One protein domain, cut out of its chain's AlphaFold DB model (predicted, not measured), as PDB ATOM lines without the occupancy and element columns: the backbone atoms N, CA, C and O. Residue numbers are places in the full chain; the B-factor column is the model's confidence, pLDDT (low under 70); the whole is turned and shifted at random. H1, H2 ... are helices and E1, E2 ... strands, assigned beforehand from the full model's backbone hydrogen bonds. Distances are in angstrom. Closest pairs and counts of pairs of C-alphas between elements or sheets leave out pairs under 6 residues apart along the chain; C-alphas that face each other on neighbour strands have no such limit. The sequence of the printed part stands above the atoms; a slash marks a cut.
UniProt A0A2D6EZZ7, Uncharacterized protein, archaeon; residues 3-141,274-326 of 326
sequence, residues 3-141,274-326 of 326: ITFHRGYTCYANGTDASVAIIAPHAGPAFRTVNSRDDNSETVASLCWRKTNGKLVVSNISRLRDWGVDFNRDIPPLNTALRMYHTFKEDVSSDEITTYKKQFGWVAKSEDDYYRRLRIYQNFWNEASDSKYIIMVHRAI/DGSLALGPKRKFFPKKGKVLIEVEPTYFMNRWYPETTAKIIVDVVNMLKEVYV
ATOM      1  N   ILE A   3      73.571 134.813 133.440       94.69
ATOM      2  CA  ILE A   3      72.147 134.875 133.116       94.69
ATOM      3  C   ILE A   3      71.775 136.340 132.950       94.69
ATOM      4  O   ILE A   3      71.939 137.127 133.879       94.69
ATOM      5  N   THR A   4      71.246 136.691 131.781       95.50
ATOM      6  CA  THR A   4      70.783 138.051 131.497       95.50
ATOM      7  C   THR A   4      69.292 138.037 131.192       95.50
ATOM      8  O   THR A   4      68.816 137.294 130.328       95.50
ATOM      9  N   PHE A   5      68.541 138.858 131.922       96.75
ATOM     10  CA  PHE A   5      67.098 138.996 131.761       96.75
ATOM     11  C   PHE A   5      66.789 140.211 130.898       96.75
ATOM     12  O   PHE A   5      67.129 141.340 131.250       96.75
ATOM     13  N   HIS A   6      66.103 139.984 129.783       96.44
ATOM     14  CA  HIS A   6      65.679 141.037 128.878       96.44
ATOM     15  C   HIS A   6      64.157 141.089 128.807       96.44
ATOM     16  O   HIS A   6      63.429 140.129 129.077       96.44
ATOM     17  N   ARG A   7      63.646 142.235 128.369       95.50
ATOM     18  CA  ARG A   7      62.241 142.329 127.992       95.50
ATOM     19  C   ARG A   7      62.013 141.484 126.735       95.50
ATOM     20  O   ARG A   7      62.505 141.843 125.671       95.50
ATOM     21  N   GLY A   8      61.249 140.399 126.851       96.12
ATOM     22  CA  GLY A   8      60.912 139.514 125.731       96.12
ATOM     23  C   GLY A   8      61.674 138.188 125.693       96.12
ATOM     24  O   GLY A   8      61.213 137.257 125.035       96.12
ATOM     25  N   TYR A   9      62.800 138.067 126.402       97.69
ATOM     26  CA  TYR A   9      63.589 136.835 126.430       97.69
ATOM     27  C   TYR A   9      64.568 136.777 127.604       97.69
ATOM     28  O   TYR A   9      64.850 137.779 128.260       97.69
ATOM     29  N   THR A  10      65.126 135.593 127.831       97.62
ATOM     30  CA  THR A  10      66.221 135.359 128.775       97.62
ATOM     31  C   THR A  10      67.390 134.723 128.032       97.62
ATOM     32  O   THR A  10      67.187 133.837 127.197       97.62
ATOM     33  N   CYS A  11      68.608 135.173 128.332       96.56
ATOM     34  CA  CYS A  11      69.837 134.600 127.800       96.56
ATOM     35  C   CYS A  11      70.623 133.892 128.909       96.56
ATOM     36  O   CYS A  11      70.780 134.433 130.004       96.56
ATOM     37  N   TYR A  12      71.127 132.696 128.608       95.12
ATOM     38  CA  TYR A  12      72.017 131.924 129.467       95.12
ATOM     39  C   TYR A  12      73.312 131.641 128.706       95.12
ATOM     40  O   TYR A  12      73.279 131.112 127.593       95.12
ATOM     41  N   ALA A  13      74.458 131.960 129.299       88.69
ATOM     42  CA  ALA A  13      75.770 131.717 128.712       88.69
ATOM     43  C   ALA A  13      76.631 130.865 129.650       88.69
ATOM     44  O   ALA A  13      76.741 131.147 130.847       88.69
ATOM     45  N   ASN A  14      77.249 129.813 129.099       74.19
ATOM     46  CA  ASN A  14      78.165 128.945 129.848       74.19
ATOM     47  C   ASN A  14      79.656 129.235 129.570       74.19
ATOM     48  O   ASN A  14      80.520 128.605 130.164       74.19
ATOM     49  N   GLY A  15      79.958 130.209 128.700       61.28
ATOM     50  CA  GLY A  15      81.287 130.817 128.538       61.28
ATOM     51  C   GLY A  15      82.316 130.061 127.687       61.28
ATOM     52  O   GLY A  15      83.327 130.656 127.336       61.28
ATOM     53  N   THR A  16      82.090 128.796 127.315       73.88
ATOM     54  CA  THR A  16      83.153 127.962 126.712       73.88
ATOM     55  C   THR A  16      83.032 127.708 125.206       73.88
ATOM     56  O   THR A  16      84.063 127.598 124.553       73.88
ATOM     57  N   ASP A  17      81.828 127.646 124.620       85.19
ATOM     58  CA  ASP A  17      81.663 127.564 123.156       85.19
ATOM     59  C   ASP A  17      80.749 128.678 122.628       85.19
ATOM     60  O   ASP A  17      79.582 128.473 122.295       85.19
ATOM     61  N   ALA A  18      81.291 129.892 122.521       85.38
ATOM     62  CA  ALA A  18      80.555 131.044 121.994       85.38
ATOM     63  C   ALA A  18      80.090 130.861 120.530       85.38
ATOM     64  O   ALA A  18      79.235 131.614 120.048       85.38
ATOM     65  N   SER A  19      80.614 129.853 119.817       91.31
ATOM     66  CA  SER A  19      80.259 129.599 118.423       91.31
ATOM     67  C   SER A  19      78.856 129.010 118.253       91.31
ATOM     68  O   SER A  19      78.314 129.117 117.155       91.31
ATOM     69  N   VAL A  20      78.243 128.454 119.307       94.38
ATOM     70  CA  VAL A  20      76.920 127.813 119.246       94.38
ATOM     71  C   VAL A  20      75.871 128.617 120.021       94.38
ATOM     72  O   VAL A  20      76.028 128.875 121.215       94.38
ATOM     73  N   ALA A  21      74.757 128.943 119.362       95.62
ATOM     74  CA  ALA A  21      73.548 129.469 119.988       95.62
ATOM     75  C   ALA A  21      72.387 128.483 119.811       95.62
ATOM     76  O   ALA A  21      72.004 128.157 118.689       95.62
ATOM     77  N   ILE A  22      71.796 128.050 120.921       97.25
ATOM     78  CA  ILE A  22      70.539 127.302 120.957       97.25
ATOM     79  C   ILE A  22      69.407 128.286 121.265       97.25
ATOM     80  O   ILE A  22      69.487 129.052 122.224       97.25
ATOM     81  N   ILE A  23      68.347 128.284 120.463       97.38
ATOM     82  CA  ILE A  23      67.273 129.278 120.545       97.38
ATOM     83  C   ILE A  23      65.929 128.573 120.670       97.38
ATOM     84  O   ILE A  23      65.605 127.725 119.850       97.38
ATOM     85  N   ALA A  24      65.117 128.963 121.650       97.75
ATOM     86  CA  ALA A  24      63.725 128.534 121.784       97.75
ATOM     87  C   ALA A  24      62.798 129.750 121.570       97.75
ATOM     88  O   ALA A  24      62.369 130.394 122.537       97.75
ATOM     89  N   PRO A  25      62.510 130.128 120.309       96.19
ATOM     90  CA  PRO A  25      61.843 131.394 119.986       96.19
ATOM     91  C   PRO A  25      60.354 131.407 120.359       96.19
ATOM     92  O   PRO A  25      59.757 132.470 120.506       96.19
ATOM     93  N   HIS A  26      59.738 130.237 120.528       96.12
ATOM     94  CA  HIS A  26      58.299 130.072 120.775       96.12
ATOM     95  C   HIS A  26      57.987 129.460 122.149       96.12
ATOM     96  O   HIS A  26      56.883 128.966 122.368       96.12
ATOM     97  N   ALA A  27      58.945 129.530 123.077       95.62
ATOM     98  CA  ALA A  27      58.832 129.004 124.439       95.62
ATOM     99  C   ALA A  27      57.995 129.865 125.403       95.62
ATOM    100  O   ALA A  27      57.722 129.441 126.525       95.62
ATOM    101  N   GLY A  28      57.599 131.072 124.997       93.75
ATOM    102  CA  GLY A  28      56.814 131.963 125.846       93.75
ATOM    103  C   GLY A  28      55.410 131.433 126.182       93.75
ATOM    104  O   GLY A  28      55.006 130.356 125.735       93.75
ATOM    105  N   PRO A  29      54.630 132.190 126.971       94.19
ATOM    106  CA  PRO A  29      53.332 131.746 127.460       94.19
ATOM    107  C   PRO A  29      52.346 131.418 126.331       94.19
ATOM    108  O   PRO A  29      52.242 132.126 125.320       94.19
ATOM    109  N   ALA A  30      51.575 130.355 126.561       91.25
ATOM    110  CA  ALA A  30      50.421 130.007 125.752       91.25
ATOM    111  C   ALA A  30      49.230 130.879 126.164       91.25
ATOM    112  O   ALA A  30      48.831 130.880 127.327       91.25
ATOM    113  N   PHE A  31      48.638 131.590 125.209       88.12
ATOM    114  CA  PHE A  31      47.405 132.352 125.414       88.12
ATOM    115  C   PHE A  31      46.340 131.878 124.425       88.12
ATOM    116  O   PHE A  31      46.668 131.396 123.341       88.12
ATOM    117  N   ARG A  32      45.057 132.015 124.788       81.56
ATOM    118  CA  ARG A  32      43.860 131.548 124.048       81.56
ATOM    119  C   ARG A  32      43.752 130.029 123.855       81.56
ATOM    120  O   ARG A  32      42.684 129.467 124.049       81.56
ATOM    121  N   THR A  33      44.837 129.357 123.481       78.31
ATOM    122  CA  THR A  33      44.895 127.905 123.290       78.31
ATOM    123  C   THR A  33      46.199 127.351 123.850       78.31
ATOM    124  O   THR A  33      47.253 127.980 123.724       78.31
ATOM    125  N   VAL A  34      46.142 126.148 124.424       78.44
ATOM    126  CA  VAL A  34      47.320 125.462 124.985       78.44
ATOM    127  C   VAL A  34      48.400 125.196 123.929       78.44
ATOM    128  O   VAL A  34      49.582 125.266 124.223       78.44
ATOM    129  N   ASN A  35      48.001 125.015 122.668       80.00
ATOM    130  CA  ASN A  35      48.913 124.696 121.565       80.00
ATOM    131  C   ASN A  35      49.584 125.928 120.928       80.00
ATOM    132  O   ASN A  35      50.324 125.775 119.953       80.00
ATOM    133  N   SER A  36      49.312 127.137 121.435       84.31
ATOM    134  CA  SER A  36      49.829 128.396 120.876       84.31
ATOM    135  C   SER A  36      51.316 128.639 121.139       84.31
ATOM    136  O   SER A  36      51.873 129.555 120.542       84.31
ATOM    137  N   ARG A  37      51.961 127.830 121.986       90.69
ATOM    138  CA  ARG A  37      53.413 127.814 122.211       90.69
ATOM    139  C   ARG A  37      54.037 126.510 121.716       90.69
ATOM    140  O   ARG A  37      53.323 125.545 121.426       90.69
ATOM    141  N   ASP A  38      55.362 126.476 121.664       92.94
ATOM    142  CA  ASP A  38      56.120 125.255 121.396       92.94
ATOM    143  C   ASP A  38      56.438 124.551 122.720       92.94
ATOM    144  O   ASP A  38      57.480 124.753 123.332       92.94
ATOM    145  N   ASP A  39      55.479 123.760 123.207       87.19
ATOM    146  CA  ASP A  39      55.608 123.077 124.497       87.19
ATOM    147  C   ASP A  39      56.894 122.243 124.587       87.19
ATOM    148  O   ASP A  39      57.224 121.465 123.680       87.19
ATOM    149  N   ASN A  40      57.596 122.403 125.714       93.94
ATOM    150  CA  ASN A  40      58.852 121.735 126.052       93.94
ATOM    151  C   ASN A  40      60.024 122.015 125.090       93.94
ATOM    152  O   ASN A  40      61.083 121.398 125.249       93.94
ATOM    153  N   SER A  41      59.904 122.954 124.141       96.62
ATOM    154  CA  SER A  41      61.035 123.337 123.289       96.62
ATOM    155  C   SER A  41      62.159 123.960 124.117       96.62
ATOM    156  O   SER A  41      63.327 123.671 123.882       96.62
ATOM    157  N   GLU A  42      61.830 124.752 125.143       96.81
ATOM    158  CA  GLU A  42      62.799 125.297 126.099       96.81
ATOM    159  C   GLU A  42      63.491 124.213 126.925       96.81
ATOM    160  O   GLU A  42      64.678 124.334 127.219       96.81
ATOM    161  N   THR A  43      62.780 123.133 127.265       97.62
ATOM    162  CA  THR A  43      63.364 122.002 127.990       97.62
ATOM    163  C   THR A  43      64.437 121.351 127.129       97.62
ATOM    164  O   THR A  43      65.586 121.243 127.556       97.62
ATOM    165  N   VAL A  44      64.101 120.987 125.889       98.25
ATOM    166  CA  VAL A  44      65.057 120.390 124.946       98.25
ATOM    167  C   VAL A  44      66.209 121.349 124.651       98.25
ATOM    168  O   VAL A  44      67.368 120.947 124.743       98.25
ATOM    169  N   ALA A  45      65.917 122.625 124.394       97.88
ATOM    170  CA  ALA A  45      66.926 123.651 124.156       97.88
ATOM    171  C   ALA A  45      67.900 123.793 125.336       97.88
ATOM    172  O   ALA A  45      69.111 123.862 125.128       97.88
ATOM    173  N   SER A  46      67.402 123.763 126.576       97.12
ATOM    174  CA  SER A  46      68.250 123.816 127.773       97.12
ATOM    175  C   SER A  46      69.176 122.604 127.892       97.12
ATOM    176  O   SER A  46      70.343 122.744 128.259       97.12
ATOM    177  N   LEU A  47      68.700 121.415 127.516       97.62
ATOM    178  CA  LEU A  47      69.503 120.196 127.514       97.62
ATOM    179  C   LEU A  47      70.553 120.210 126.398       97.62
ATOM    180  O   LEU A  47      71.687 119.795 126.631       97.62
ATOM    181  N   CYS A  48      70.215 120.718 125.208       96.88
ATOM    182  CA  CYS A  48      71.185 120.954 124.137       96.88
ATOM    183  C   CYS A  48      72.257 121.950 124.580       96.88
ATOM    184  O   CYS A  48      73.447 121.709 124.393       96.88
ATOM    185  N   TRP A  49      71.850 123.048 125.212       95.50
ATOM    186  CA  TRP A  49      72.751 124.073 125.721       95.50
ATOM    187  C   TRP A  49      73.739 123.518 126.755       95.50
ATOM    188  O   TRP A  49      74.944 123.713 126.610       95.50
ATOM    189  N   ARG A  50      73.268 122.722 127.725       93.50
ATOM    190  CA  ARG A  50      74.142 122.053 128.707       93.50
ATOM    191  C   ARG A  50      75.174 121.114 128.077       93.50
ATOM    192  O   ARG A  50      76.227 120.903 128.663       93.50
ATOM    193  N   LYS A  51      74.860 120.513 126.926       94.00
ATOM    194  CA  LYS A  51      75.740 119.559 126.226       94.00
ATOM    195  C   LYS A  51      76.686 120.241 125.231       94.00
ATOM    196  O   LYS A  51      77.779 119.743 125.008       94.00
ATOM    197  N   THR A  52      76.266 121.355 124.632       92.56
ATOM    198  CA  THR A  52      77.076 122.145 123.682       92.56
ATOM    199  C   THR A  52      77.940 123.187 124.363       92.56
ATOM    200  O   THR A  52      78.894 123.657 123.757       92.56
ATOM    201  N   ASN A  53      77.622 123.550 125.613       90.81
ATOM    202  CA  ASN A  53      78.355 124.554 126.372       90.81
ATOM    203  C   ASN A  53      78.380 125.951 125.707       90.81
ATOM    204  O   ASN A  53      79.282 126.758 125.958       90.81
ATOM    205  N   GLY A  54      77.369 126.235 124.878       92.12
ATOM    206  CA  GLY A  54      77.230 127.498 124.159       92.12
ATOM    207  C   GLY A  54      76.343 128.529 124.854       92.12
ATOM    208  O   GLY A  54      76.344 128.674 126.083       92.12
ATOM    209  N   LYS A  55      75.575 129.262 124.045       95.25
ATOM    210  CA  LYS A  55      74.567 130.238 124.479       95.25
ATOM    211  C   LYS A  55      73.160 129.658 124.312       95.25
ATOM    212  O   LYS A  55      72.885 128.981 123.325       95.25
ATOM    213  N   LEU A  56      72.263 129.946 125.249       96.88
ATOM    214  CA  LEU A  56      70.835 129.652 125.159       96.88
ATOM    215  C   LEU A  56      70.037 130.954 125.172       96.88
ATOM    216  O   LEU A  56      70.221 131.779 126.065       96.88
ATOM    217  N   VAL A  57      69.127 131.118 124.216       97.25
ATOM    218  CA  VAL A  57      68.201 132.257 124.142       97.25
ATOM    219  C   VAL A  57      66.769 131.726 124.163       97.25
ATOM    220  O   VAL A  57      66.359 130.986 123.269       97.25
ATOM    221  N   VAL A  58      65.995 132.085 125.187       97.81
ATOM    222  CA  VAL A  58      64.625 131.586 125.388       97.81
ATOM    223  C   VAL A  58      63.652 132.753 125.367       97.81
ATOM    224  O   VAL A  58      63.781 133.677 126.167       97.81
ATOM    225  N   SER A  59      62.663 132.712 124.474       97.31
ATOM    226  CA  SER A  59      61.568 133.688 124.489       97.31
ATOM    227  C   SER A  59      60.753 133.566 125.776       97.31
ATOM    228  O   SER A  59      60.383 132.464 126.176       97.31
ATOM    229  N   ASN A  60      60.425 134.702 126.396       96.00
ATOM    230  CA  ASN A  60      59.526 134.773 127.552       96.00
ATOM    231  C   ASN A  60      58.207 135.509 127.241       96.00
ATOM    232  O   ASN A  60      57.421 135.784 128.146       96.00
ATOM    233  N   ILE A  61      57.931 135.785 125.960       96.38
ATOM    234  CA  ILE A  61      56.680 136.389 125.482       96.38
ATOM    235  C   ILE A  61      55.956 135.479 124.495       96.38
ATOM    236  O   ILE A  61      56.562 134.675 123.790       96.38
ATOM    237  N   SER A  62      54.632 135.605 124.440       95.31
ATOM    238  CA  SER A  62      53.822 134.790 123.537       95.31
ATOM    239  C   SER A  62      54.163 135.069 122.070       95.31
ATOM    240  O   SER A  62      54.385 136.216 121.685       95.31
ATOM    241  N   ARG A  63      54.116 134.031 121.229       94.81
ATOM    242  CA  ARG A  63      54.205 134.168 119.762       94.81
ATOM    243  C   ARG A  63      52.905 134.660 119.113       94.81
ATOM    244  O   ARG A  63      52.855 134.873 117.899       94.81
ATOM    245  N   LEU A  64      51.819 134.794 119.880       93.12
ATOM    246  CA  LEU A  64      50.585 135.388 119.368       93.12
ATOM    247  C   LEU A  64      50.812 136.874 119.086       93.12
ATOM    248  O   LEU A  64      51.210 137.627 119.968       93.12
ATOM    249  N   ARG A  65      50.566 137.292 117.842       93.75
ATOM    250  CA  ARG A  65      50.968 138.603 117.298       93.75
ATOM    251  C   ARG A  65      50.349 139.799 118.016       93.75
ATOM    252  O   ARG A  65      50.946 140.869 118.043       93.75
ATOM    253  N   ASP A  66      49.168 139.625 118.588       92.56
ATOM    254  CA  ASP A  66      48.448 140.632 119.363       92.56
ATOM    255  C   ASP A  66      48.984 140.763 120.800       92.56
ATOM    256  O   ASP A  66      49.034 141.872 121.340       92.56
ATOM    257  N   TRP A  67      49.497 139.677 121.386       92.31
ATOM    258  CA  TRP A  67      50.026 139.643 122.761       92.31
ATOM    259  C   TRP A  67      51.548 139.774 122.859       92.31
ATOM    260  O   TRP A  67      52.056 140.262 123.865       92.31
ATOM    261  N   GLY A  68      52.286 139.368 121.828       95.38
ATOM    262  CA  GLY A  68      53.745 139.349 121.829       95.38
ATOM    263  C   GLY A  68      54.349 139.347 120.427       95.38
ATOM    264  O   GLY A  68      53.930 140.115 119.560       95.38
ATOM    265  N   VAL A  69      55.394 138.553 120.218       96.75
ATOM    266  CA  VAL A  69      56.219 138.601 119.007       96.75
ATOM    267  C   VAL A  69      56.509 137.179 118.548       96.75
ATOM    268  O   VAL A  69      57.116 136.388 119.263       96.75
ATOM    269  N   ASP A  70      56.086 136.848 117.331       96.50
ATOM    270  CA  ASP A  70      56.554 135.656 116.634       96.50
ATOM    271  C   ASP A  70      57.926 135.968 116.023       96.50
ATOM    272  O   ASP A  70      58.026 136.538 114.936       96.50
ATOM    273  N   PHE A  71      58.994 135.627 116.751       95.62
ATOM    274  CA  PHE A  71      60.366 135.912 116.322       95.62
ATOM    275  C   PHE A  71      60.722 135.232 114.993       95.62
ATOM    276  O   PHE A  71      61.577 135.740 114.272       95.62
ATOM    277  N   ASN A  72      60.031 134.144 114.625       93.12
ATOM    278  CA  ASN A  72      60.293 133.390 113.399       93.12
ATOM    279  C   ASN A  72      59.636 134.001 112.137       93.12
ATOM    280  O   ASN A  72      59.501 133.356 111.098       93.12
ATOM    281  N   ARG A  73      59.151 135.240 112.217       94.81
ATOM    282  CA  ARG A  73      58.505 135.962 111.112       94.81
ATOM    283  C   ARG A  73      59.166 137.308 110.878       94.81
ATOM    284  O   ARG A  73      60.009 137.735 111.664       94.81
ATOM    285  N   ASP A  74      58.800 137.951 109.778       94.31
ATOM    286  CA  ASP A  74      59.363 139.233 109.377       94.31
ATOM    287  C   ASP A  74      58.782 140.405 110.183       94.31
ATOM    288  O   ASP A  74      57.739 140.303 110.842       94.31
ATOM    289  N   ILE A  75      59.466 141.540 110.094       96.44
ATOM    290  CA  ILE A  75      59.068 142.813 110.684       96.44
ATOM    291  C   ILE A  75      57.929 143.402 109.834       96.44
ATOM    292  O   ILE A  75      58.144 143.682 108.651       96.44
ATOM    293  N   PRO A  76      56.720 143.611 110.385       97.19
ATOM    294  CA  PRO A  76      55.651 144.272 109.648       97.19
ATOM    295  C   PRO A  76      55.981 145.745 109.376       97.19
ATOM    296  O   PRO A  76      56.564 146.406 110.243       97.19
ATOM    297  N   PRO A  77      55.568 146.310 108.228       97.75
ATOM    298  CA  PRO A  77      55.516 147.759 108.057       97.75
ATOM    299  C   PRO A  77      54.603 148.390 109.115       97.75
ATOM    300  O   PRO A  77      53.561 147.817 109.443       97.75
ATOM    301  N   LEU A  78      54.966 149.572 109.624       98.00
ATOM    302  CA  LEU A  78      54.244 150.261 110.705       98.00
ATOM    303  C   LEU A  78      52.738 150.383 110.420       98.00
ATOM    304  O   LEU A  78      51.924 149.873 111.187       98.00
ATOM    305  N   ASN A  79      52.374 150.969 109.276       97.56
ATOM    306  CA  ASN A  79      50.972 151.173 108.892       97.56
ATOM    307  C   ASN A  79      50.199 149.850 108.790       97.56
ATOM    308  O   ASN A  79      49.048 149.764 109.217       97.56
ATOM    309  N   THR A  80      50.841 148.795 108.281       97.06
ATOM    310  CA  THR A  80      50.239 147.459 108.206       97.06
ATOM    311  C   THR A  80      50.009 146.881 109.604       97.06
ATOM    312  O   THR A  80      48.937 146.341 109.867       97.06
ATOM    313  N   ALA A  81      50.975 147.019 110.519       97.69
ATOM    314  CA  ALA A  81      50.860 146.525 111.892       97.69
ATOM    315  C   ALA A  81      49.743 147.222 112.683       97.69
ATOM    316  O   ALA A  81      49.052 146.552 113.455       97.69
ATOM    317  N   LEU A  82      49.573 148.536 112.489       97.12
ATOM    318  CA  LEU A  82      48.514 149.337 113.110       97.12
ATOM    319  C   LEU A  82      47.135 148.948 112.569       97.12
ATOM    320  O   LEU A  82      46.235 148.626 113.341       97.12
ATOM    321  N   ARG A  83      46.985 148.887 111.239       95.19
ATOM    322  CA  ARG A  83      45.722 148.498 110.592       95.19
ATOM    323  C   ARG A  83      45.262 147.113 111.045       95.19
ATOM    324  O   ARG A  83      44.118 146.935 111.450       95.19
ATOM    325  N   MET A  84      46.173 146.138 111.015       95.62
ATOM    326  CA  MET A  84      45.861 144.744 111.339       95.62
ATOM    327  C   MET A  84      45.548 144.516 112.818       95.62
ATOM    328  O   MET A  84      44.961 143.489 113.158       95.62
ATOM    329  N   TYR A  85      45.907 145.440 113.714       95.06
ATOM    330  CA  TYR A  85      45.578 145.299 115.131       95.06
ATOM    331  C   TYR A  85      44.065 145.202 115.368       95.06
ATOM    332  O   TYR A  85      43.625 144.366 116.160       95.06
ATOM    333  N   HIS A  86      43.270 145.990 114.638       89.38
ATOM    334  CA  HIS A  86      41.810 145.958 114.731       89.38
ATOM    335  C   HIS A  86      41.247 144.610 114.269       89.38
ATOM    336  O   HIS A  86      40.515 143.966 115.019       89.38
ATOM    337  N   THR A  87      41.710 144.108 113.123       89.88
ATOM    338  CA  THR A  87      41.318 142.796 112.584       89.88
ATOM    339  C   THR A  87      41.630 141.652 113.556       89.88
ATOM    340  O   THR A  87      40.834 140.734 113.730       89.88
ATOM    341  N   PHE A  88      42.777 141.700 114.246       89.69
ATOM    342  CA  PHE A  88      43.143 140.699 115.258       89.69
ATOM    343  C   PHE A  88      42.313 140.794 116.548       89.69
ATOM    344  O   PHE A  88      42.174 139.790 117.255       89.69
ATOM    345  N   LYS A  89      41.797 141.983 116.883       84.50
ATOM    346  CA  LYS A  89      40.970 142.215 118.075       84.50
ATOM    347  C   LYS A  89      39.551 141.678 117.900       84.50
ATOM    348  O   LYS A  89      38.978 141.186 118.863       84.50
ATOM    349  N   GLU A  90      39.014 141.756 116.689       82.12
ATOM    350  CA  GLU A  90      37.660 141.291 116.360       82.12
ATOM    351  C   GLU A  90      37.553 139.753 116.284       82.12
ATOM    352  O   GLU A  90      36.458 139.219 116.158       82.12
ATOM    353  N   ASP A  91      38.685 139.040 116.385       67.75
ATOM    354  CA  ASP A  91      38.822 137.571 116.356       67.75
ATOM    355  C   ASP A  91      38.117 136.878 115.175       67.75
ATOM    356  O   ASP A  91      37.788 135.690 115.213       67.75
ATOM    357  N   VAL A  92      37.921 137.617 114.082       65.38
ATOM    358  CA  VAL A  92      37.341 137.088 112.852       65.38
ATOM    359  C   VAL A  92      38.405 136.252 112.157       65.38
ATOM    360  O   VAL A  92      39.344 136.783 111.569       65.38
ATOM    361  N   SER A  93      38.281 134.925 112.224       69.12
ATOM    362  CA  SER A  93      39.132 134.018 111.451       69.12
ATOM    363  C   SER A  93      38.967 134.295 109.953       69.12
ATOM    364  O   SER A  93      38.046 133.776 109.328       69.12
ATOM    365  N   SER A  94      39.873 135.088 109.379       80.44
ATOM    366  CA  SER A  94      39.878 135.445 107.962       80.44
ATOM    367  C   SER A  94      41.142 134.964 107.245       80.44
ATOM    368  O   SER A  94      42.205 134.733 107.845       80.44
ATOM    369  N   ASP A  95      41.039 134.846 105.925       84.69
ATOM    370  CA  ASP A  95      42.176 134.537 105.058       84.69
ATOM    371  C   ASP A  95      43.230 135.659 105.091       84.69
ATOM    372  O   ASP A  95      44.429 135.384 104.990       84.69
ATOM    373  N   GLU A  96      42.814 136.908 105.350       89.12
ATOM    374  CA  GLU A  96      43.719 138.047 105.563       89.12
ATOM    375  C   GLU A  96      44.582 137.840 106.817       89.12
ATOM    376  O   GLU A  96      45.810 137.938 106.744       89.12
ATOM    377  N   ILE A  97      43.979 137.465 107.957       90.31
ATOM    378  CA  ILE A  97      44.735 137.155 109.182       90.31
ATOM    379  C   ILE A  97      45.707 136.001 108.933       90.31
ATOM    380  O   ILE A  97      46.842 136.024 109.416       90.31
ATOM    381  N   THR A  98      45.277 134.975 108.199       89.62
ATOM    382  CA  THR A  98      46.123 133.810 107.919       89.62
ATOM    383  C   THR A  98      47.318 134.192 107.047       89.62
ATOM    384  O   THR A  98      48.449 133.817 107.363       89.62
ATOM    385  N   THR A  99      47.098 135.003 106.013       91.44
ATOM    386  CA  THR A  99      48.158 135.548 105.151       91.44
ATOM    387  C   THR A  99      49.132 136.406 105.956       91.44
ATOM    388  O   THR A  99      50.341 136.177 105.913       91.44
ATOM    389  N   TYR A 100      48.621 137.308 106.797       94.56
ATOM    390  CA  TYR A 100      49.447 138.123 107.687       94.56
ATOM    391  C   TYR A 100      50.308 137.264 108.622       94.56
ATOM    392  O   TYR A 100      51.506 137.502 108.774       94.56
ATOM    393  N   LYS A 101      49.725 136.219 109.229       92.25
ATOM    394  CA  LYS A 101      50.436 135.302 110.135       92.25
ATOM    395  C   LYS A 101      51.570 134.543 109.442       92.25
ATOM    396  O   LYS A 101      52.575 134.238 110.092       92.25
ATOM    397  N   LYS A 102      51.440 134.234 108.151       91.00
ATOM    398  CA  LYS A 102      52.509 133.583 107.380       91.00
ATOM    399  C   LYS A 102      53.723 134.499 107.193       91.00
ATOM    400  O   LYS A 102      54.833 133.984 107.146       91.00
ATOM    401  N   GLN A 103      53.533 135.820 107.187       93.00
ATOM    402  CA  GLN A 103      54.594 136.778 106.877       93.00
ATOM    403  C   GLN A 103      55.164 137.506 108.101       93.00
ATOM    404  O   GLN A 103      56.381 137.570 108.258       93.00
ATOM    405  N   PHE A 104      54.310 138.037 108.978       96.69
ATOM    406  CA  PHE A 104      54.709 139.045 109.962       96.69
ATOM    407  C   PHE A 104      54.605 138.586 111.418       96.69
ATOM    408  O   PHE A 104      53.765 137.752 111.782       96.69
ATOM    409  N   GLY A 105      55.484 139.148 112.255       96.31
ATOM    410  CA  GLY A 105      55.708 138.707 113.632       96.31
ATOM    411  C   GLY A 105      54.786 139.293 114.700       96.31
ATOM    412  O   GLY A 105      54.574 138.647 115.724       96.31
ATOM    413  N   TRP A 106      54.202 140.476 114.493       97.69
ATOM    414  CA  TRP A 106      53.322 141.121 115.481       97.69
ATOM    415  C   TRP A 106      52.317 142.076 114.836       97.69
ATOM    416  O   TRP A 106      52.443 142.390 113.662       97.69
ATOM    417  N   VAL A 107      51.324 142.538 115.593       97.38
ATOM    418  CA  VAL A 107      50.503 143.728 115.289       97.38
ATOM    419  C   VAL A 107      50.745 144.783 116.374       97.38
ATOM    420  O   VAL A 107      51.305 144.451 117.424       97.38
ATOM    421  N   ALA A 108      50.373 146.043 116.143       97.88
ATOM    422  CA  ALA A 108      50.683 147.140 117.065       97.88
ATOM    423  C   ALA A 108      49.455 147.998 117.392       97.88
ATOM    424  O   ALA A 108      48.691 148.352 116.505       97.88
ATOM    425  N   LYS A 109      49.292 148.356 118.670       96.94
ATOM    426  CA  LYS A 109      48.181 149.211 119.143       96.94
ATOM    427  C   LYS A 109      48.374 150.694 118.832       96.94
ATOM    428  O   LYS A 109      47.414 151.453 118.792       96.94
ATOM    429  N   SER A 110      49.631 151.095 118.720       97.94
ATOM    430  CA  SER A 110      50.105 152.459 118.522       97.94
ATOM    431  C   SER A 110      51.528 152.404 117.968       97.94
ATOM    432  O   SER A 110      52.163 151.341 117.979       97.94
ATOM    433  N   GLU A 111      52.045 153.540 117.504       98.31
ATOM    434  CA  GLU A 111      53.439 153.648 117.058       98.31
ATOM    435  C   GLU A 111      54.423 153.288 118.183       98.31
ATOM    436  O   GLU A 111      55.340 152.493 117.982       98.31
ATOM    437  N   ASP A 112      54.172 153.757 119.406       98.44
ATOM    438  CA  ASP A 112      54.970 153.398 120.583       98.44
ATOM    439  C   ASP A 112      55.008 151.882 120.832       98.44
ATOM    440  O   ASP A 112      56.071 151.311 121.105       98.44
ATOM    441  N   ASP A 113      53.863 151.193 120.721       98.12
ATOM    442  CA  ASP A 113      53.819 149.732 120.856       98.12
ATOM    443  C   ASP A 113      54.613 149.046 119.735       98.12
ATOM    444  O   ASP A 113      55.334 148.076 119.995       98.12
ATOM    445  N   TYR A 114      54.537 149.574 118.510       98.50
ATOM    446  CA  TYR A 114      55.308 149.079 117.373       98.50
ATOM    447  C   TYR A 114      56.814 149.152 117.639       98.50
ATOM    448  O   TYR A 114      57.493 148.123 117.587       98.50
ATOM    449  N   TYR A 115      57.340 150.332 117.980       98.44
ATOM    450  CA  TYR A 115      58.777 150.520 118.199       98.44
ATOM    451  C   TYR A 115      59.287 149.742 119.412       98.44
ATOM    452  O   TYR A 115      60.406 149.219 119.407       98.44
ATOM    453  N   ARG A 116      58.450 149.581 120.440       98.25
ATOM    454  CA  ARG A 116      58.752 148.729 121.591       98.25
ATOM    455  C   ARG A 116      58.908 147.259 121.195       98.25
ATOM    456  O   ARG A 116      59.874 146.625 121.619       98.25
ATOM    457  N   ARG A 117      57.994 146.712 120.386       98.12
ATOM    458  CA  ARG A 117      58.075 145.325 119.882       98.12
ATOM    459  C   ARG A 117      59.235 145.138 118.912       98.12
ATOM    460  O   ARG A 117      59.937 144.136 119.009       98.12
ATOM    461  N   LEU A 118      59.490 146.127 118.056       97.88
ATOM    462  CA  LEU A 118      60.641 146.143 117.157       97.88
ATOM    463  C   LEU A 118      61.960 146.044 117.933       97.88
ATOM    464  O   LEU A 118      62.800 145.212 117.598       97.88
ATOM    465  N   ARG A 119      62.120 146.827 119.008       98.06
ATOM    466  CA  ARG A 119      63.314 146.771 119.865       98.06
ATOM    467  C   ARG A 119      63.500 145.389 120.493       98.06
ATOM    468  O   ARG A 119      64.606 144.860 120.478       98.06
ATOM    469  N   ILE A 120      62.425 144.786 121.007       97.94
ATOM    470  CA  ILE A 120      62.455 143.421 121.560       97.94
ATOM    471  C   ILE A 120      62.901 142.416 120.490       97.94
ATOM    472  O   ILE A 120      63.803 141.618 120.736       97.94
ATOM    473  N   TYR A 121      62.303 142.484 119.298       97.50
ATOM    474  CA  TYR A 121      62.629 141.622 118.162       97.50
ATOM    475  C   TYR A 121      64.098 141.737 117.741       97.50
ATOM    476  O   TYR A 121      64.783 140.729 117.563       97.50
ATOM    477  N   GLN A 122      64.599 142.964 117.597       95.94
ATOM    478  CA  GLN A 122      65.979 143.216 117.195       95.94
ATOM    479  C   GLN A 122      66.970 142.727 118.252       95.94
ATOM    480  O   GLN A 122      67.935 142.053 117.900       95.94
ATOM    481  N   ASN A 123      66.707 143.012 119.530       96.44
ATOM    482  CA  ASN A 123      67.560 142.578 120.633       96.44
ATOM    483  C   ASN A 123      67.625 141.049 120.723       96.44
ATOM    484  O   ASN A 123      68.721 140.500 120.774       96.44
ATOM    485  N   PHE A 124      66.481 140.364 120.615       96.25
ATOM    486  CA  PHE A 124      66.417 138.899 120.605       96.25
ATOM    487  C   PHE A 124      67.357 138.286 119.562       96.25
ATOM    488  O   PHE A 124      68.157 137.404 119.865       96.25
ATOM    489  N   TRP A 125      67.301 138.785 118.326       94.44
ATOM    490  CA  TRP A 125      68.137 138.271 117.245       94.44
ATOM    491  C   TRP A 125      69.585 138.772 117.281       94.44
ATOM    492  O   TRP A 125      70.461 138.150 116.675       94.44
ATOM    493  N   ASN A 126      69.864 139.877 117.975       93.56
ATOM    494  CA  ASN A 126      71.230 140.333 118.226       93.56
ATOM    495  C   ASN A 126      71.973 139.381 119.169       93.56
ATOM    496  O   ASN A 126      73.151 139.125 118.929       93.56
ATOM    497  N   GLU A 127      71.292 138.776 120.150       92.94
ATOM    498  CA  GLU A 127      71.928 137.830 121.082       92.94
ATOM    499  C   GLU A 127      72.600 136.644 120.393       92.94
ATOM    500  O   GLU A 127      73.661 136.182 120.813       92.94
ATOM    501  N   ALA A 128      71.980 136.137 119.330       88.12
ATOM    502  CA  ALA A 128      72.494 135.004 118.570       88.12
ATOM    503  C   ALA A 128      73.478 135.416 117.464       88.12
ATOM    504  O   ALA A 128      74.008 134.565 116.754       88.12
ATOM    505  N   SER A 129      73.713 136.719 117.273       87.19
ATOM    506  CA  SER A 129      74.385 137.220 116.075       87.19
ATOM    507  C   SER A 129      75.891 136.991 116.040       87.19
ATOM    508  O   SER A 129      76.456 136.931 114.942       87.19
ATOM    509  N   ASP A 130      76.508 136.761 117.195       87.69
ATOM    510  CA  ASP A 130      77.935 136.455 117.307       87.69
ATOM    511  C   ASP A 130      78.219 134.964 117.075       87.69
ATOM    512  O   ASP A 130      79.254 134.606 116.518       87.69
ATOM    513  N   SER A 131      77.254 134.083 117.348       91.50
ATOM    514  CA  SER A 131      77.414 132.633 117.195       91.50
ATOM    515  C   SER A 131      77.422 132.198 115.733       91.50
ATOM    516  O   SER A 131      76.625 132.670 114.921       91.50
ATOM    517  N   LYS A 132      78.348 131.308 115.370       91.00
ATOM    518  CA  LYS A 132      78.481 130.753 114.017       91.00
ATOM    519  C   LYS A 132      77.352 129.773 113.695       91.00
ATOM    520  O   LYS A 132      76.751 129.880 112.629       91.00
ATOM    521  N   TYR A 133      77.070 128.862 114.622       92.38
ATOM    522  CA  TYR A 133      76.033 127.840 114.528       92.38
ATOM    523  C   TYR A 133      74.823 128.281 115.347       92.38
ATOM    524  O   TYR A 133      74.918 128.473 116.558       92.38
ATOM    525  N   ILE A 134      73.688 128.454 114.683       93.94
ATOM    526  CA  ILE A 134      72.444 128.926 115.281       93.94
ATOM    527  C   ILE A 134      71.400 127.827 115.105       93.94
ATOM    528  O   ILE A 134      71.075 127.444 113.982       93.94
ATOM    529  N   ILE A 135      70.900 127.306 116.222       95.50
ATOM    530  CA  ILE A 135      70.024 126.137 116.265       95.50
ATOM    531  C   ILE A 135      68.708 126.553 116.898       95.50
ATOM    532  O   ILE A 135      68.626 126.781 118.106       95.50
ATOM    533  N   MET A 136      67.672 126.667 116.079       96.38
ATOM    534  CA  MET A 136      66.334 127.019 116.536       96.38
ATOM    535  C   MET A 136      65.555 125.750 116.867       96.38
ATOM    536  O   MET A 136      65.324 124.914 116.002       96.38
ATOM    537  N   VAL A 137      65.165 125.600 118.128       97.56
ATOM    538  CA  VAL A 137      64.403 124.460 118.635       97.56
ATOM    539  C   VAL A 137      62.935 124.854 118.728       97.56
ATOM    540  O   VAL A 137      62.558 125.716 119.524       97.56
ATOM    541  N   HIS A 138      62.122 124.187 117.921       95.88
ATOM    542  CA  HIS A 138      60.677 124.355 117.851       95.88
ATOM    543  C   HIS A 138      59.952 123.095 118.344       95.88
ATOM    544  O   HIS A 138      60.526 122.233 119.024       95.88
ATOM    545  N   ARG A 139      58.656 122.994 118.040       93.94
ATOM    546  CA  ARG A 139      57.855 121.797 118.281       93.94
ATOM    547  C   ARG A 139      56.888 121.560 117.125       93.94
ATOM    548  O   ARG A 139      55.912 122.296 116.951       93.94
ATOM    549  N   ALA A 140      57.028 120.401 116.494       93.44
ATOM    550  CA  ALA A 140      56.043 119.871 115.569       93.44
ATOM    551  C   ALA A 140      54.904 119.164 116.319       93.44
ATOM    552  O   ALA A 140      55.126 118.326 117.194       93.44
ATOM    553  N   ILE A 141      53.650 119.416 115.943       91.31
ATOM    554  CA  ILE A 141      52.538 118.587 116.432       91.31
ATOM    555  C   ILE A 141      52.668 117.187 115.808       91.31
ATOM    556  O   ILE A 141      52.859 117.059 114.594       91.31
ATOM    557  N   ASP A 274      59.248 123.504 105.392       80.00
ATOM    558  CA  ASP A 274      60.304 124.093 104.587       80.00
ATOM    559  C   ASP A 274      60.757 125.391 105.262       80.00
ATOM    560  O   ASP A 274      59.998 126.060 105.975       80.00
ATOM    561  N   GLY A 275      62.011 125.779 105.042       72.88
ATOM    562  CA  GLY A 275      62.538 127.020 105.603       72.88
ATOM    563  C   GLY A 275      61.901 128.282 105.007       72.88
ATOM    564  O   GLY A 275      62.366 129.388 105.280       72.88
ATOM    565  N   SER A 276      60.882 128.190 104.145       76.31
ATOM    566  CA  SER A 276      60.328 129.358 103.445       76.31
ATOM    567  C   SER A 276      59.704 130.377 104.403       76.31
ATOM    568  O   SER A 276      59.772 131.577 104.147       76.31
ATOM    569  N   LEU A 277      59.169 129.915 105.539       77.12
ATOM    570  CA  LEU A 277      58.410 130.744 106.479       77.12
ATOM    571  C   LEU A 277      59.259 131.421 107.567       77.12
ATOM    572  O   LEU A 277      58.745 132.297 108.266       77.12
ATOM    573  N   ALA A 278      60.537 131.064 107.714       78.88
ATOM    574  CA  ALA A 278      61.442 131.649 108.710       78.88
ATOM    575  C   ALA A 278      62.075 132.966 108.220       78.88
ATOM    576  O   ALA A 278      63.296 133.142 108.174       78.88
ATOM    577  N   LEU A 279      61.235 133.907 107.784       81.38
ATOM    578  CA  LEU A 279      61.674 135.130 107.100       81.38
ATOM    579  C   LEU A 279      62.577 136.014 107.973       81.38
ATOM    580  O   LEU A 279      63.538 136.605 107.480       81.38
ATOM    581  N   GLY A 280      62.288 136.069 109.273       80.31
ATOM    582  CA  GLY A 280      63.037 136.852 110.251       80.31
ATOM    583  C   GLY A 280      64.499 136.421 110.400       80.31
ATOM    584  O   GLY A 280      65.403 137.195 110.062       80.31
ATOM    585  N   PRO A 281      64.748 135.175 110.849       79.69
ATOM    586  CA  PRO A 281      66.092 134.606 110.909       79.69
ATOM    587  C   PRO A 281      66.825 134.686 109.569       79.69
ATOM    588  O   PRO A 281      67.994 135.080 109.538       79.69
ATOM    589  N   LYS A 282      66.133 134.388 108.456       81.19
ATOM    590  CA  LYS A 282      66.704 134.494 107.108       81.19
ATOM    591  C   LYS A 282      67.275 135.886 106.851       81.19
ATOM    592  O   LYS A 282      68.469 136.029 106.601       81.19
ATOM    593  N   ARG A 283      66.452 136.928 106.998       81.31
ATOM    594  CA  ARG A 283      66.866 138.321 106.783       81.31
ATOM    595  C   ARG A 283      68.002 138.745 107.718       81.31
ATOM    596  O   ARG A 283      68.856 139.531 107.318       81.31
ATOM    597  N   LYS A 284      68.029 138.244 108.955       81.81
ATOM    598  CA  LYS A 284      69.062 138.608 109.932       81.81
ATOM    599  C   LYS A 284      70.425 137.977 109.640       81.81
ATOM    600  O   LYS A 284      71.445 138.653 109.796       81.81
ATOM    601  N   PHE A 285      70.449 136.689 109.300       78.44
ATOM    602  CA  PHE A 285      71.680 135.895 109.305       78.44
ATOM    603  C   PHE A 285      72.221 135.568 107.914       78.44
ATOM    604  O   PHE A 285      73.432 135.444 107.781       78.44
ATOM    605  N   PHE A 286      71.387 135.504 106.873       73.25
ATOM    606  CA  PHE A 286      71.844 135.155 105.519       73.25
ATOM    607  C   PHE A 286      72.601 136.250 104.763       73.25
ATOM    608  O   PHE A 286      73.450 135.901 103.947       73.25
ATOM    609  N   PRO A 287      72.444 137.552 105.072       63.22
ATOM    610  CA  PRO A 287      73.387 138.551 104.574       63.22
ATOM    611  C   PRO A 287      74.823 138.360 105.098       63.22
ATOM    612  O   PRO A 287      75.748 138.982 104.580       63.22
ATOM    613  N   LYS A 288      75.042 137.535 106.138       64.38
ATOM    614  CA  LYS A 288      76.355 137.332 106.767       64.38
ATOM    615  C   LYS A 288      77.001 136.032 106.277       64.38
ATOM    616  O   LYS A 288      76.467 134.945 106.480       64.38
ATOM    617  N   LYS A 289      78.197 136.131 105.688       68.25
ATOM    618  CA  LYS A 289      78.987 134.957 105.276       68.25
ATOM    619  C   LYS A 289      79.365 134.090 106.486       68.25
ATOM    620  O   LYS A 289      79.681 134.609 107.553       68.25
ATOM    621  N   GLY A 290      79.356 132.769 106.300       77.81
ATOM    622  CA  GLY A 290      79.900 131.798 107.261       77.81
ATOM    623  C   GLY A 290      78.988 131.403 108.429       77.81
ATOM    624  O   GLY A 290      79.425 130.637 109.284       77.81
ATOM    625  N   LYS A 291      77.739 131.886 108.481       85.62
ATOM    626  CA  LYS A 291      76.747 131.433 109.470       85.62
ATOM    627  C   LYS A 291      76.090 130.123 109.029       85.62
ATOM    628  O   LYS A 291      75.806 129.931 107.849       85.62
ATOM    629  N   VAL A 292      75.815 129.251 109.994       88.25
ATOM    630  CA  VAL A 292      75.030 128.026 109.817       88.25
ATOM    631  C   VAL A 292      73.776 128.163 110.668       88.25
ATOM    632  O   VAL A 292      73.862 128.192 111.892       88.25
ATOM    633  N   LEU A 293      72.618 128.268 110.019       88.94
ATOM    634  CA  LEU A 293      71.315 128.300 110.676       88.94
ATOM    635  C   LEU A 293      70.556 127.024 110.326       88.94
ATOM    636  O   LEU A 293      70.375 126.727 109.141       88.94
ATOM    637  N   ILE A 294      70.083 126.317 111.348       92.00
ATOM    638  CA  ILE A 294      69.103 125.242 111.191       92.00
ATOM    639  C   ILE A 294      67.951 125.424 112.176       92.00
ATOM    640  O   ILE A 294      68.123 125.917 113.293       92.00
ATOM    641  N   GLU A 295      66.778 124.979 111.754       93.88
ATOM    642  CA  GLU A 295      65.631 124.752 112.621       93.88
ATOM    643  C   GLU A 295      65.508 123.248 112.859       93.88
ATOM    644  O   GLU A 295      65.677 122.436 111.950       93.88
ATOM    645  N   VAL A 296      65.237 122.868 114.100       96.06
ATOM    646  CA  VAL A 296      64.899 121.500 114.473       96.06
ATOM    647  C   VAL A 296      63.490 121.504 115.038       96.06
ATOM    648  O   VAL A 296      63.177 122.208 115.998       96.06
ATOM    649  N   GLU A 297      62.644 120.690 114.423       96.56
ATOM    650  CA  GLU A 297      61.216 120.560 114.693       96.56
ATOM    651  C   GLU A 297      60.936 119.158 115.259       96.56
ATOM    652  O   GLU A 297      60.320 118.312 114.595       96.56
ATOM    653  N   PRO A 298      61.432 118.839 116.471       97.25
ATOM    654  CA  PRO A 298      61.068 117.610 117.151       97.25
ATOM    655  C   PRO A 298      59.566 117.575 117.395       97.25
ATOM    656  O   PRO A 298      58.914 118.576 117.705       97.25
ATOM    657  N   THR A 299      58.994 116.389 117.259       97.00
ATOM    658  CA  THR A 299      57.575 116.214 117.532       97.00
ATOM    659  C   THR A 299      57.287 116.389 119.019       97.00
ATOM    660  O   THR A 299      58.123 116.080 119.867       97.00
ATOM    661  N   TYR A 300      56.076 116.827 119.355       94.62
ATOM    662  CA  TYR A 300      55.627 116.946 120.744       94.62
ATOM    663  C   TYR A 300      55.857 115.655 121.543       94.62
ATOM    664  O   TYR A 300      56.273 115.704 122.697       94.62
ATOM    665  N   PHE A 301      55.680 114.500 120.894       96.56
ATOM    666  CA  PHE A 301      56.022 113.202 121.463       96.56
ATOM    667  C   PHE A 301      57.474 113.109 121.947       96.56
ATOM    668  O   PHE A 301      57.737 112.696 123.076       96.56
ATOM    669  N   MET A 302      58.413 113.535 121.108       97.69
ATOM    670  CA  MET A 302      59.834 113.535 121.430       97.69
ATOM    671  C   MET A 302      60.158 114.540 122.539       97.69
ATOM    672  O   MET A 302      60.789 114.164 123.527       97.69
ATOM    673  N   ASN A 303      59.651 115.772 122.435       95.56
ATOM    674  CA  ASN A 303      59.902 116.819 123.432       95.56
ATOM    675  C   ASN A 303      59.372 116.456 124.821       95.56
ATOM    676  O   ASN A 303      60.028 116.744 125.819       95.56
ATOM    677  N   ARG A 304      58.194 115.829 124.895       95.19
ATOM    678  CA  ARG A 304      57.530 115.537 126.167       95.19
ATOM    679  C   ARG A 304      58.043 114.266 126.837       95.19
ATOM    680  O   ARG A 304      58.286 114.283 128.039       95.19
ATOM    681  N   TRP A 305      58.171 113.164 126.097       96.81
ATOM    682  CA  TRP A 305      58.506 111.860 126.692       96.81
ATOM    683  C   TRP A 305      59.985 111.506 126.617       96.81
ATOM    684  O   TRP A 305      60.456 110.714 127.429       96.81
ATOM    685  N   TYR A 306      60.725 112.095 125.678       97.81
ATOM    686  CA  TYR A 306      62.133 111.773 125.450       97.81
ATOM    687  C   TYR A 306      63.013 113.029 125.301       97.81
ATOM    688  O   TYR A 306      63.829 113.080 124.376       97.81
ATOM    689  N   PRO A 307      62.904 114.049 126.181       98.00
ATOM    690  CA  PRO A 307      63.630 115.313 126.015       98.00
ATOM    691  C   PRO A 307      65.156 115.131 125.992       98.00
ATOM    692  O   PRO A 307      65.834 115.745 125.173       98.00
ATOM    693  N   GLU A 308      65.706 114.234 126.818       98.38
ATOM    694  CA  GLU A 308      67.146 113.925 126.834       98.38
ATOM    695  C   GLU A 308      67.629 113.291 125.529       98.38
ATOM    696  O   GLU A 308      68.667 113.682 124.994       98.38
ATOM    697  N   THR A 309      66.883 112.324 124.988       98.38
ATOM    698  CA  THR A 309      67.227 111.688 123.707       98.38
ATOM    699  C   THR A 309      67.087 112.676 122.557       98.38
ATOM    700  O   THR A 309      67.962 112.740 121.700       98.38
ATOM    701  N   THR A 310      66.038 113.500 122.575       98.38
ATOM    702  CA  THR A 310      65.829 114.580 121.601       98.38
ATOM    703  C   THR A 310      67.016 115.539 121.600       98.38
ATOM    704  O   THR A 310      67.587 115.814 120.547       98.38
ATOM    705  N   ALA A 311      67.453 115.975 122.782       98.44
ATOM    706  CA  ALA A 311      68.607 116.849 122.913       98.44
ATOM    707  C   ALA A 311      69.908 116.186 122.436       98.44
ATOM    708  O   ALA A 311      70.701 116.836 121.765       98.44
ATOM    709  N   LYS A 312      70.126 114.896 122.734       98.44
ATOM    710  CA  LYS A 312      71.292 114.139 122.237       98.44
ATOM    711  C   LYS A 312      71.322 114.070 120.708       98.44
ATOM    712  O   LYS A 312      72.368 114.326 120.124       98.44
ATOM    713  N   ILE A 313      70.179 113.792 120.074       98.50
ATOM    714  CA  ILE A 313      70.048 113.776 118.611       98.50
ATOM    715  C   ILE A 313      70.413 115.146 118.025       98.50
ATOM    716  O   ILE A 313      71.239 115.217 117.119       98.50
ATOM    717  N   ILE A 314      69.851 116.233 118.566       98.25
ATOM    718  CA  ILE A 314      70.145 117.598 118.097       98.25
ATOM    719  C   ILE A 314      71.634 117.917 118.259       98.25
ATOM    720  O   ILE A 314      72.251 118.444 117.343       98.25
ATOM    721  N   VAL A 315      72.236 117.578 119.401       97.31
ATOM    722  CA  VAL A 315      73.661 117.837 119.660       97.31
ATOM    723  C   VAL A 315      74.563 117.055 118.712       97.31
ATOM    724  O   VAL A 315      75.549 117.606 118.235       97.31
ATOM    725  N   ASP A 316      74.221 115.808 118.390       97.81
ATOM    726  CA  ASP A 316      74.956 115.040 117.385       97.81
ATOM    727  C   ASP A 316      74.873 115.700 116.002       97.81
ATOM    728  O   ASP A 316      75.897 115.815 115.334       97.81
ATOM    729  N   VAL A 317      73.696 116.200 115.599       96.38
ATOM    730  CA  VAL A 317      73.551 116.990 114.361       96.38
ATOM    731  C   VAL A 317      74.461 118.221 114.404       96.38
ATOM    732  O   VAL A 317      75.197 118.469 113.455       96.38
ATOM    733  N   VAL A 318      74.462 118.971 115.511       94.50
ATOM    734  CA  VAL A 318      75.301 120.170 115.684       94.50
ATOM    735  C   VAL A 318      76.787 119.839 115.593       94.50
ATOM    736  O   VAL A 318      77.520 120.522 114.883       94.50
ATOM    737  N   ASN A 319      77.243 118.792 116.275       95.19
ATOM    738  CA  ASN A 319      78.649 118.401 116.258       95.19
ATOM    739  C   ASN A 319      79.095 117.975 114.855       95.19
ATOM    740  O   ASN A 319      80.135 118.431 114.388       95.19
ATOM    741  N   MET A 320      78.273 117.205 114.138       94.94
ATOM    742  CA  MET A 320      78.579 116.830 112.755       94.94
ATOM    743  C   MET A 320      78.537 118.038 111.800       94.94
ATOM    744  O   MET A 320      79.325 118.107 110.864       94.94
ATOM    745  N   LEU A 321      77.682 119.040 112.046       90.75
ATOM    746  CA  LEU A 321      77.721 120.305 111.295       90.75
ATOM    747  C   LEU A 321      79.035 121.063 111.519       90.75
ATOM    748  O   LEU A 321      79.552 121.679 110.587       90.75
ATOM    749  N   LYS A 322      79.586 121.028 112.738       90.50
ATOM    750  CA  LYS A 322      80.880 121.654 113.048       90.50
ATOM    751  C   LYS A 322      82.035 120.985 112.300       90.50
ATOM    752  O   LYS A 322      82.927 121.693 111.853       90.50
ATOM    753  N   GLU A 323      81.984 119.665 112.123       89.75
ATOM    754  CA  GLU A 323      82.971 118.901 111.341       89.75
ATOM    755  C   GLU A 323      82.965 119.294 109.855       89.75
ATOM    756  O   GLU A 323      84.021 119.385 109.236       89.75
ATOM    757  N   VAL A 324      81.783 119.549 109.283       85.31
ATOM    758  CA  VAL A 324      81.635 119.853 107.849       85.31
ATOM    759  C   VAL A 324      81.916 121.324 107.523       85.31
ATOM    760  O   VAL A 324      82.464 121.631 106.467       85.31
ATOM    761  N   TYR A 325      81.519 122.247 108.401       76.62
ATOM    762  CA  TYR A 325      81.519 123.688 108.123       76.62
ATOM    763  C   TYR A 325      82.586 124.462 108.894       76.62
ATOM    764  O   TYR A 325      82.262 125.512 109.450       76.62
ATOM    765  N   VAL A 326      83.820 123.956 108.968       66.88
ATOM    766  CA  VAL A 326      84.952 124.611 109.662       66.88
ATOM    767  C   VAL A 326      85.192 126.039 109.185       66.88
ATOM    768  O   VAL A 326      85.053 126.312 107.976       66.88
TER     769      VAL A 326
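AT A GLANCE: This is residues 3 to 141 and 274 to 326 of the 326 residues of an uncharacterized protein of archaeon (UniProt A0A2D6EZZ7). A twisted sheet of six strands forms the core, with H1 and H7 packed crosswise to each other over one of its faces and H4 over the other face, while H2 and H3 make a small helical head beyond the ends of the strands. H4 reaches from that head to the sheet, H5 only grazes the sheet, and short H6 sits at a corner beside H1 and H7. The printed part has 192 residues with seven named helices and six named strands, in the order E1 E2 E3 H1 E4 H2 H3 H4 E5 H5 E6 H6 H7; the sheet is mixed, in the order E1 E2 E4 E3 E5 E6, and the class is mixed, helices and strands. The whole is compact, with a radius of gyration of the C-alphas of 16.5 A and spans of 48 by 36 by 31 A.

IN THESE COORDINATES: Find C-alpha 3 at (72.147, 134.875, 133.116), where E1 begins; it runs to residue 6. E2, residues 9 to 13, E3, residues 20 to 24, and then H1, residues 41 to 52 and 16.1 A long, follow. E4 is residues 55 to 59, H2 residues 78 to 89, 17.2 A long, and H3 residues 95 to 103, 12.7 A long. Look for C-alpha 111 at (53.439, 153.648, 117.058): from there H4 runs 24.7 A to residue 127. E5 is residues 133 to 137; past the cut come H5, residues 279 to 285, E6, residues 292 to 298 and 18.9 A long, and H6, residues 300 to 305. H7, residues 307 to 324, runs 26.0 A and ends with C-alpha 324 at (81.635, 119.853, 107.849).

HOW THE PARTS SIT: Begin with the edge strand E1, which forms a hairpin with E2, antiparallel, with N 4 and O 11 at 2.9 A. E2 and E4 are antiparallel too, with N 10 and O 58 at 2.9 A. E4 and E3 are parallel, with N 22 and O 55 at 2.8 A; together with H1 they make a strand-helix-strand unit, two parallel neighbour strands with a helix between them in the chain, and its crossover is right-handed. E3 and E5 are parallel, with N 21 and O 133 at 2.8 A, and so are E5 and the edge strand E6, with N 134 and O 292 at 2.8 A. The domain has three layers, helices on both faces of the sheet. H1 is over E3, along the strands, at a height over the sheet of 7.2 A. H7 is on the same face at 9.0 A, and it touches H1 with its residues 307 to 315 alone, at a steep tilt of 50 degrees; the C-alphas of Cys 48 and Ala 311, the closest, are 5.0 A apart. H4 is on the opposite face, at 11.4 A. H4 touches H2 about perpendicular, at 77 degrees, closest at the C-alphas of Leu 78 and Tyr 114, 6.9 A. H2 and H3 only just touch, with 3 pairs of C-alphas within 8 A, closest at Phe 88 and Ile 97, 7.2 A. H6 and H7 touch only at the corner, and only just, with the C-alphas of Met 302 and Thr 310 the closest at 6.1 A. Every O i to N i+4 pair is within hydrogen-bond range in H1, H3, H4, H5, H6 and H7, and 6 of 8 are in H2.

THE WHOLE: The C-alphas of Glu 90 and Glu 323, the two farthest apart, are 50.8 A from each other. Residues 142 to 273 are not printed, and C-alphas 141 and 274 stand 15.2 A apart across the cut. The links E3 to H1 and E4 to H2 are long, and residues 90 to 95 stand free. The mean pLDDT of the printed part is 91.5; look for values under 70 at residues 15, 91 to 93, 287 to 289 and 326.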